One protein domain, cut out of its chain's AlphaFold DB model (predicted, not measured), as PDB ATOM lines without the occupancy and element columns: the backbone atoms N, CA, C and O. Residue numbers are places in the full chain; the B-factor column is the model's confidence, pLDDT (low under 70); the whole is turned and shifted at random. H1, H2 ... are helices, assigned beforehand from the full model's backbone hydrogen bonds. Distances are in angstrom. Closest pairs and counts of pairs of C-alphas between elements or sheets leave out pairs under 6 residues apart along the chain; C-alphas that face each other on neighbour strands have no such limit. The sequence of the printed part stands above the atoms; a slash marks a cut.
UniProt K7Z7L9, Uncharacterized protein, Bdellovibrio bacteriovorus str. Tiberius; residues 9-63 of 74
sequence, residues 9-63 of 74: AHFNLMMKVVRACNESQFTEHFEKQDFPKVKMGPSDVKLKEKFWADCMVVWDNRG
ATOM      1  N   ALA A   9     378.147 244.958 211.424       92.12
ATOM      2  CA  ALA A   9     378.997 245.627 212.408       92.12
ATOM      3  C   ALA A   9     379.274 247.096 212.039       92.12
ATOM      4  O   ALA A   9     379.256 247.956 212.919       92.12
ATOM      5  N   HIS A  10     379.453 247.399 210.747       93.62
ATOM      6  CA  HIS A  10     379.602 248.778 210.275       93.62
ATOM      7  C   HIS A  10     378.322 249.567 210.512       93.62
ATOM      8  O   HIS A  10     378.359 250.666 211.061       93.62
ATOM      9  N   PHE A  11     377.176 248.989 210.150       92.56
ATOM     10  CA  PHE A  11     375.891 249.646 210.348       92.56
ATOM     11  C   PHE A  11     375.644 249.969 211.826       92.56
ATOM     12  O   PHE A  11     375.310 251.099 212.175       92.56
ATOM     13  N   ASN A  12     375.881 249.001 212.710       94.44
ATOM     14  CA  ASN A  12     375.680 249.179 214.143       94.44
ATOM     15  C   ASN A  12     376.622 250.236 214.741       94.44
ATOM     16  O   ASN A  12     376.177 251.040 215.563       94.44
ATOM     17  N   LEU A  13     377.890 250.288 214.316       94.75
ATOM     18  CA  LEU A  13     378.816 251.341 214.739       94.75
ATOM     19  C   LEU A  13     378.398 252.717 214.190       94.75
ATOM     20  O   LEU A  13     378.379 253.684 214.948       94.75
ATOM     21  N   MET A  14     377.957 252.798 212.931       94.00
ATOM     22  CA  MET A  14     377.435 254.030 212.322       94.00
ATOM     23  C   MET A  14     376.229 254.574 213.091       94.00
ATOM     24  O   MET A  14     376.188 255.752 213.436       94.00
ATOM     25  N   MET A  15     375.285 253.705 213.460       94.88
ATOM     26  CA  MET A  15     374.129 254.103 214.264       94.88
ATOM     27  C   MET A  15     374.523 254.610 215.654       94.88
ATOM     28  O   MET A  15     373.840 255.480 216.189       94.88
ATOM     29  N   LYS A  16     375.609 254.103 216.254       95.12
ATOM     30  CA  LYS A  16     376.138 254.653 217.514       95.12
ATOM     31  C   LYS A  16     376.720 256.047 217.312       95.12
ATOM     32  O   LYS A  16     376.455 256.909 218.141       95.12
ATOM     33  N   VAL A  17     377.482 256.253 216.237       95.19
ATOM     34  CA  VAL A  17     378.077 257.552 215.894       95.19
ATOM     35  C   VAL A  17     376.975 258.587 215.671       95.19
ATOM     36  O   VAL A  17     376.897 259.544 216.430       95.19
ATOM     37  N   VAL A  18     376.053 258.336 214.735       93.94
ATOM     38  CA  VAL A  18     374.971 259.270 214.360       93.94
ATOM     39  C   VAL A  18     374.034 259.594 215.527       93.94
ATOM     40  O   VAL A  18     373.496 260.689 215.601       93.94
ATOM     41  N   ARG A  19     373.822 258.664 216.467       95.31
ATOM     42  CA  ARG A  19     373.006 258.933 217.667       95.31
ATOM     43  C   ARG A  19     373.755 259.705 218.756       95.31
ATOM     44  O   ARG A  19     373.112 260.201 219.676       95.31
ATOM     45  N   ALA A  20     375.083 259.751 218.700       95.44
ATOM     46  CA  ALA A  20     375.924 260.406 219.696       95.44
ATOM     47  C   ALA A  20     376.343 261.829 219.299       95.44
ATOM     48  O   ALA A  20     376.902 262.539 220.134       95.44
ATOM     49  N   CYS A  21     376.088 262.240 218.057       94.50
ATOM     50  CA  CYS A  21     376.449 263.552 217.542       94.50
ATOM     51  C   CYS A  21     375.334 264.155 216.671       94.50
ATOM     52  O   CYS A  21     374.438 263.454 216.209       94.50
ATOM     53  N   ASN A  22     375.375 265.471 216.470       94.50
ATOM     54  CA  ASN A  22     374.573 266.147 215.447       94.50
ATOM     55  C   ASN A  22     375.322 266.201 214.100       94.50
ATOM     56  O   ASN A  22     376.457 265.744 214.004       94.50
ATOM     57  N   GLU A  23     374.701 266.773 213.067       91.81
ATOM     58  CA  GLU A  23     375.262 266.844 211.708       91.81
ATOM     59  C   GLU A  23     376.660 267.484 211.657       91.81
ATOM     60  O   GLU A  23     377.583 266.894 211.105       91.81
ATOM     61  N   SER A  24     376.845 268.648 212.286       94.06
ATOM     62  CA  SER A  24     378.134 269.356 212.287       94.06
ATOM     63  C   SER A  24     379.242 268.523 212.941       94.06
ATOM     64  O   SER A  24     380.322 268.343 212.382       94.06
ATOM     65  N   GLN A  25     378.935 267.924 214.090       94.75
ATOM     66  CA  GLN A  25     379.860 267.046 214.804       94.75
ATOM     67  C   GLN A  25     380.142 265.747 214.038       94.75
ATOM     68  O   GLN A  25     381.255 265.232 214.091       94.75
ATOM     69  N   PHE A  26     379.152 265.192 213.336       93.69
ATOM     70  CA  PHE A  26     379.355 264.029 212.475       93.69
ATOM     71  C   PHE A  26     380.371 264.338 211.378       93.69
ATOM     72  O   PHE A  26     381.306 263.561 211.191       93.69
ATOM     73  N   THR A  27     380.212 265.475 210.698       91.31
ATOM     74  CA  THR A  27     381.144 265.927 209.661       91.31
ATOM     75  C   THR A  27     382.546 266.113 210.232       91.31
ATOM     76  O   THR A  27     383.499 265.590 209.665       91.31
ATOM     77  N   GLU A  28     382.676 266.747 211.400       94.69
ATOM     78  CA  GLU A  28     383.968 266.907 212.079       94.69
ATOM     79  C   GLU A  28     384.637 265.552 212.380       94.69
ATOM     80  O   GLU A  28     385.826 265.374 212.110       94.69
ATOM     81  N   HIS A  29     383.878 264.581 212.898       95.50
ATOM     82  CA  HIS A  29     384.391 263.240 213.187       95.50
ATOM     83  C   HIS A  29     384.770 262.465 211.921       95.50
ATOM     84  O   HIS A  29     385.779 261.758 211.895       95.50
ATOM     85  N   PHE A  30     383.981 262.620 210.860       92.38
ATOM     86  CA  PHE A  30     384.254 262.028 209.559       92.38
ATOM     87  C   PHE A  30     385.546 262.592 208.944       92.38
ATOM     88  O   PHE A  30     386.405 261.818 208.523       92.38
ATOM     89  N   GLU A  31     385.726 263.915 208.958       90.06
ATOM     90  CA  GLU A  31     386.921 264.593 208.434       90.06
ATOM     91  C   GLU A  31     388.186 264.244 209.224       90.06
ATOM     92  O   GLU A  31     389.244 264.005 208.639       90.06
ATOM     93  N   LYS A  32     388.080 264.167 210.555       93.56
ATOM     94  CA  LYS A  32     389.193 263.774 211.435       93.56
ATOM     95  C   LYS A  32     389.443 262.271 211.459       93.56
ATOM     96  O   LYS A  32     390.455 261.838 212.010       93.56
ATOM     97  N   GLN A  33     388.528 261.484 210.894       92.75
ATOM     98  CA  GLN A  33     388.503 260.027 210.996       92.75
ATOM     99  C   GLN A  33     388.575 259.524 212.447       92.75
ATOM    100  O   GLN A  33     389.125 258.455 212.730       92.75
ATOM    101  N   ASP A  34     388.007 260.283 213.381       94.75
ATOM    102  CA  ASP A  34     387.904 259.912 214.786       94.75
ATOM    103  C   ASP A  34     386.453 259.539 215.133       94.75
ATOM    104  O   ASP A  34     385.641 259.244 214.257       94.75
ATOM    105  N   PHE A  35     386.138 259.398 216.419       95.31
ATOM    106  CA  PHE A  35     384.816 258.956 216.845       95.31
ATOM    107  C   PHE A  35     384.312 259.824 217.993       95.31
ATOM    108  O   PHE A  35     385.101 260.163 218.884       95.31
ATOM    109  N   PRO A  36     382.995 260.096 218.055       94.94
ATOM    110  CA  PRO A  36     382.389 260.669 219.244       94.94
ATOM    111  C   PRO A  36     382.582 259.731 220.437       94.94
ATOM    112  O   PRO A  36     382.933 258.554 220.303       94.94
ATOM    113  N   LYS A  37     382.311 260.235 221.640       92.94
ATOM    114  CA  LYS A  37     382.421 259.447 222.872       92.94
ATOM    115  C   LYS A  37     381.325 258.371 222.939       92.94
ATOM    116  O   LYS A  37     380.303 258.548 223.596       92.94
ATOM    117  N   VAL A  38     381.556 257.237 222.278       92.06
ATOM    118  CA  VAL A  38     380.644 256.086 222.213       92.06
ATOM    119  C   VAL A  38     381.262 254.848 222.848       92.06
ATOM    120  O   VAL A  38     382.468 254.609 222.771       92.06
ATOM    121  N   LYS A  39     380.422 254.016 223.473       92.44
ATOM    122  CA  LYS A  39     380.865 252.731 224.020       92.44
ATOM    123  C   LYS A  39     381.109 251.735 222.882       92.44
ATOM    124  O   LYS A  39     380.164 251.218 222.278       92.44
ATOM    125  N   MET A  40     382.383 251.455 222.624       91.56
ATOM    126  CA  MET A  40     382.813 250.467 221.636       91.56
ATOM    127  C   MET A  40     382.837 249.064 222.250       91.56
ATOM    128  O   MET A  40     383.387 248.852 223.331       91.56
ATOM    129  N   GLY A  41     382.205 248.112 221.569       91.38
ATOM    130  CA  GLY A  41     382.307 246.687 221.881       91.38
ATOM    131  C   GLY A  41     383.472 246.021 221.138       91.38
ATOM    132  O   GLY A  41     384.091 246.643 220.276       91.38
ATOM    133  N   PRO A  42     383.752 244.733 221.403       93.19
ATOM    134  CA  PRO A  42     384.869 244.015 220.781       93.19
ATOM    135  C   PRO A  42     384.850 244.025 219.243       93.19
ATOM    136  O   PRO A  42     385.898 244.131 218.613       93.19
ATOM    137  N   SER A  43     383.661 243.941 218.637       90.75
ATOM    138  CA  SER A  43     383.489 243.995 217.178       90.75
ATOM    139  C   SER A  43     383.781 245.382 216.605       90.75
ATOM    140  O   SER A  43     384.393 245.481 215.546       90.75
ATOM    141  N   ASP A  44     383.407 246.441 217.328       91.50
ATOM    142  CA  ASP A  44     383.671 247.826 216.928       91.50
ATOM    143  C   ASP A  44     385.172 248.118 216.983       91.50
ATOM    144  O   ASP A  44     385.713 248.732 216.074       91.50
ATOM    145  N   VAL A  45     385.863 247.627 218.020       92.81
ATOM    146  CA  VAL A  45     387.312 247.815 218.189       92.81
ATOM    147  C   VAL A  45     388.096 247.200 217.032       92.81
ATOM    148  O   VAL A  45     388.996 247.844 216.506       92.81
ATOM    149  N   LYS A  46     387.729 245.990 216.593       90.19
ATOM    150  CA  LYS A  46     388.365 245.336 215.434       90.19
ATOM    151  C   LYS A  46     388.133 246.089 214.124       90.19
ATOM    152  O   LYS A  46     388.940 245.974 213.209       90.19
ATOM    153  N   LEU A  47     387.018 246.807 214.030       90.50
ATOM    154  CA  LEU A  47     386.611 247.529 212.832       90.50
ATOM    155  C   LEU A  47     387.120 248.977 212.805       90.50
ATOM    156  O   LEU A  47     387.324 249.539 211.732       90.50
ATOM    157  N   LYS A  48     387.333 249.577 213.978       90.06
ATOM    158  CA  LYS A  48     387.575 251.009 214.186       90.06
ATOM    159  C   LYS A  48     388.603 251.607 213.225       90.06
ATOM    160  O   LYS A  48     388.363 252.683 212.692       90.06
ATOM    161  N   GLU A  49     389.715 250.910 213.001       91.12
ATOM    162  CA  GLU A  49     390.827 251.399 212.172       91.12
ATOM    163  C   GLU A  49     390.479 251.522 210.684       91.12
ATOM    164  O   GLU A  49     391.063 252.344 209.986       91.12
ATOM    165  N   LYS A  50     389.535 250.715 210.190       91.62
ATOM    166  CA  LYS A  50     389.136 250.692 208.772       91.62
ATOM    167  C   LYS A  50     387.750 251.264 208.524       91.62
ATOM    168  O   LYS A  50     387.425 251.591 207.391       91.62
ATOM    169  N   PHE A  51     386.966 251.444 209.582       94.19
ATOM    170  CA  PHE A  51     385.568 251.845 209.524       94.19
ATOM    171  C   PHE A  51     385.293 253.011 208.569       94.19
ATOM    172  O   PHE A  51     384.457 252.881 207.678       94.19
ATOM    173  N   TRP A  52     385.992 254.139 208.734       94.06
ATOM    174  CA  TRP A  52     385.767 255.323 207.903       94.06
ATOM    175  C   TRP A  52     386.187 255.101 206.451       94.06
ATOM    176  O   TRP A  52     385.467 255.514 205.546       94.06
ATOM    177  N   ALA A  53     387.295 254.394 206.219       92.12
ATOM    178  CA  ALA A  53     387.741 254.035 204.877       92.12
ATOM    179  C   ALA A  53     386.722 253.131 204.166       92.12
ATOM    180  O   ALA A  53     386.327 253.414 203.034       92.12
ATOM    181  N   ASP A  54     386.229 252.102 204.855       92.88
ATOM    182  CA  ASP A  54     385.223 251.181 204.327       92.88
ATOM    183  C   ASP A  54     383.889 251.905 204.063       92.88
ATOM    184  O   ASP A  54     383.245 251.671 203.037       92.88
ATOM    185  N   CYS A  55     383.495 252.845 204.935       92.00
ATOM    186  CA  CYS A  55     382.333 253.708 204.714       92.00
ATOM    187  C   CYS A  55     382.509 254.581 203.468       92.00
ATOM    188  O   CYS A  55     381.618 254.589 202.623       92.00
ATOM    189  N   MET A  56     383.652 255.259 203.308       90.50
ATOM    190  CA  MET A  56     383.926 256.102 202.138       90.50
ATOM    191  C   MET A  56     383.842 255.314 200.834       90.50
ATOM    192  O   MET A  56     383.129 255.728 199.927       90.50
ATOM    193  N   VAL A  57     384.488 254.145 200.766       90.62
ATOM    194  CA  VAL A  57     384.426 253.266 199.588       90.62
ATOM    195  C   VAL A  57     382.980 252.890 199.272       90.62
ATOM    196  O   VAL A  57     382.560 252.902 198.118       90.62
ATOM    197  N   VAL A  58     382.191 252.535 200.283       90.44
ATOM    198  CA  VAL A  58     380.813 252.073 200.078       90.44
ATOM    199  C   VAL A  58     379.886 253.219 199.692       90.44
ATOM    200  O   VAL A  58     379.013 253.029 198.849       90.44
ATOM    201  N   TRP A  59     380.041 254.385 200.306       89.81
ATOM    202  CA  TRP A  59     379.202 255.546 200.040       89.81
ATOM    203  C   TRP A  59     379.514 256.183 198.691       89.81
ATOM    204  O   TRP A  59     378.576 256.537 197.981       89.81
ATOM    205  N   ASP A  60     380.786 256.243 198.301       88.69
ATOM    206  CA  ASP A  60     381.213 256.676 196.968       88.69
ATOM    207  C   ASP A  60     380.635 255.761 195.878       88.69
ATOM    208  O   ASP A  60     379.881 256.210 195.016       88.69
ATOM    209  N   ASN A  61     380.823 254.442 196.010       88.25
ATOM    210  CA  ASN A  61     380.266 253.455 195.072       88.25
ATOM    211  C   ASN A  61     378.729 253.475 194.985       88.25
ATOM    212  O   ASN A  61     378.154 252.972 194.019       88.25
ATOM    213  N   ARG A  62     378.047 253.999 196.008       89.38
ATOM    214  CA  ARG A  62     376.581 254.123 196.053       89.38
ATOM    215  C   ARG A  62     376.079 255.509 195.640       89.38
ATOM    216  O   ARG A  62     374.869 255.713 195.658       89.38
ATOM    217  N   GLY A  63     376.968 256.444 195.298       87.00
ATOM    218  CA  GLY A  63     376.608 257.821 194.952       87.00
ATOM    219  C   GLY A  63     376.065 258.636 196.130       87.00
ATOM    220  O   GLY A  63     375.311 259.582 195.925       87.00
TER     221      GLY A  63
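AT A GLANCE: This is residues 9 to 63 of the 74 residues of an uncharacterized protein of Bdellovibrio bacteriovorus str. Tiberius (UniProt K7Z7L9). H1 makes one side of a small helical domain, with H2 near its later end, H3 across its first residues, and residues 33 to 41 running back from H2 to H3. H4 starts near H1 and H2 and points away from them, and residues 57 to 63 stick out. The printed part has 55 residues, with four named helices in the order H1, H2, H3, H4 and no named strand; the class is all helix. It is compact, with a radius of gyration of the C-alphas of 10.8 A, and spans 30 by 25 by 17 A.

IN THESE COORDINATES: H1, residues 9 to 20, begins at C-alpha 9 at (378.997, 245.627, 212.408) and is 16.8 A long from first to last C-alpha. H2, residues 23 to 32, measures 14.3 A. H3, residues 42 to 47, measures 8.9 A and begins at C-alpha 42 at (384.869, 244.015, 220.781). H4, residues 51 to 61, measures 15.5 A and ends at C-alpha 61 at (380.266, 253.455, 195.072).

HOW THE PARTS SIT: H1 and H2 are close but not clearly touching; their closest C-alphas, of Val 18 and Phe 26, are 6.7 A apart. They run opposite ways at a steep tilt of 53 degrees. H1 touches H3 with residues 9 to 13 alone, about perpendicular at 83 degrees; the closest C-alphas, of Leu 13 and Asp 44, are 6.4 A apart. H2 and H3 are apart, and H3 and H4 meet only through their link. H4 is close to H1 but not clearly touching, about perpendicular at 79 degrees, with the C-alphas of His 10 and Phe 51 closest at 6.8 A. H4 is also close to H2 but not clearly touching; their closest C-alphas, of Phe 30 and Trp 52, are 7.1 A apart. In H1, H2, H3 and H4 every O i to N i+4 pair is within hydrogen-bond range.

THE WHOLE: The two C-alphas farthest apart, of Pro 42 and Gly 63, are 30.4 A apart. The printed part has no cut and no long link. Its mean pLDDT is 92.6, and no printed residue is under 70.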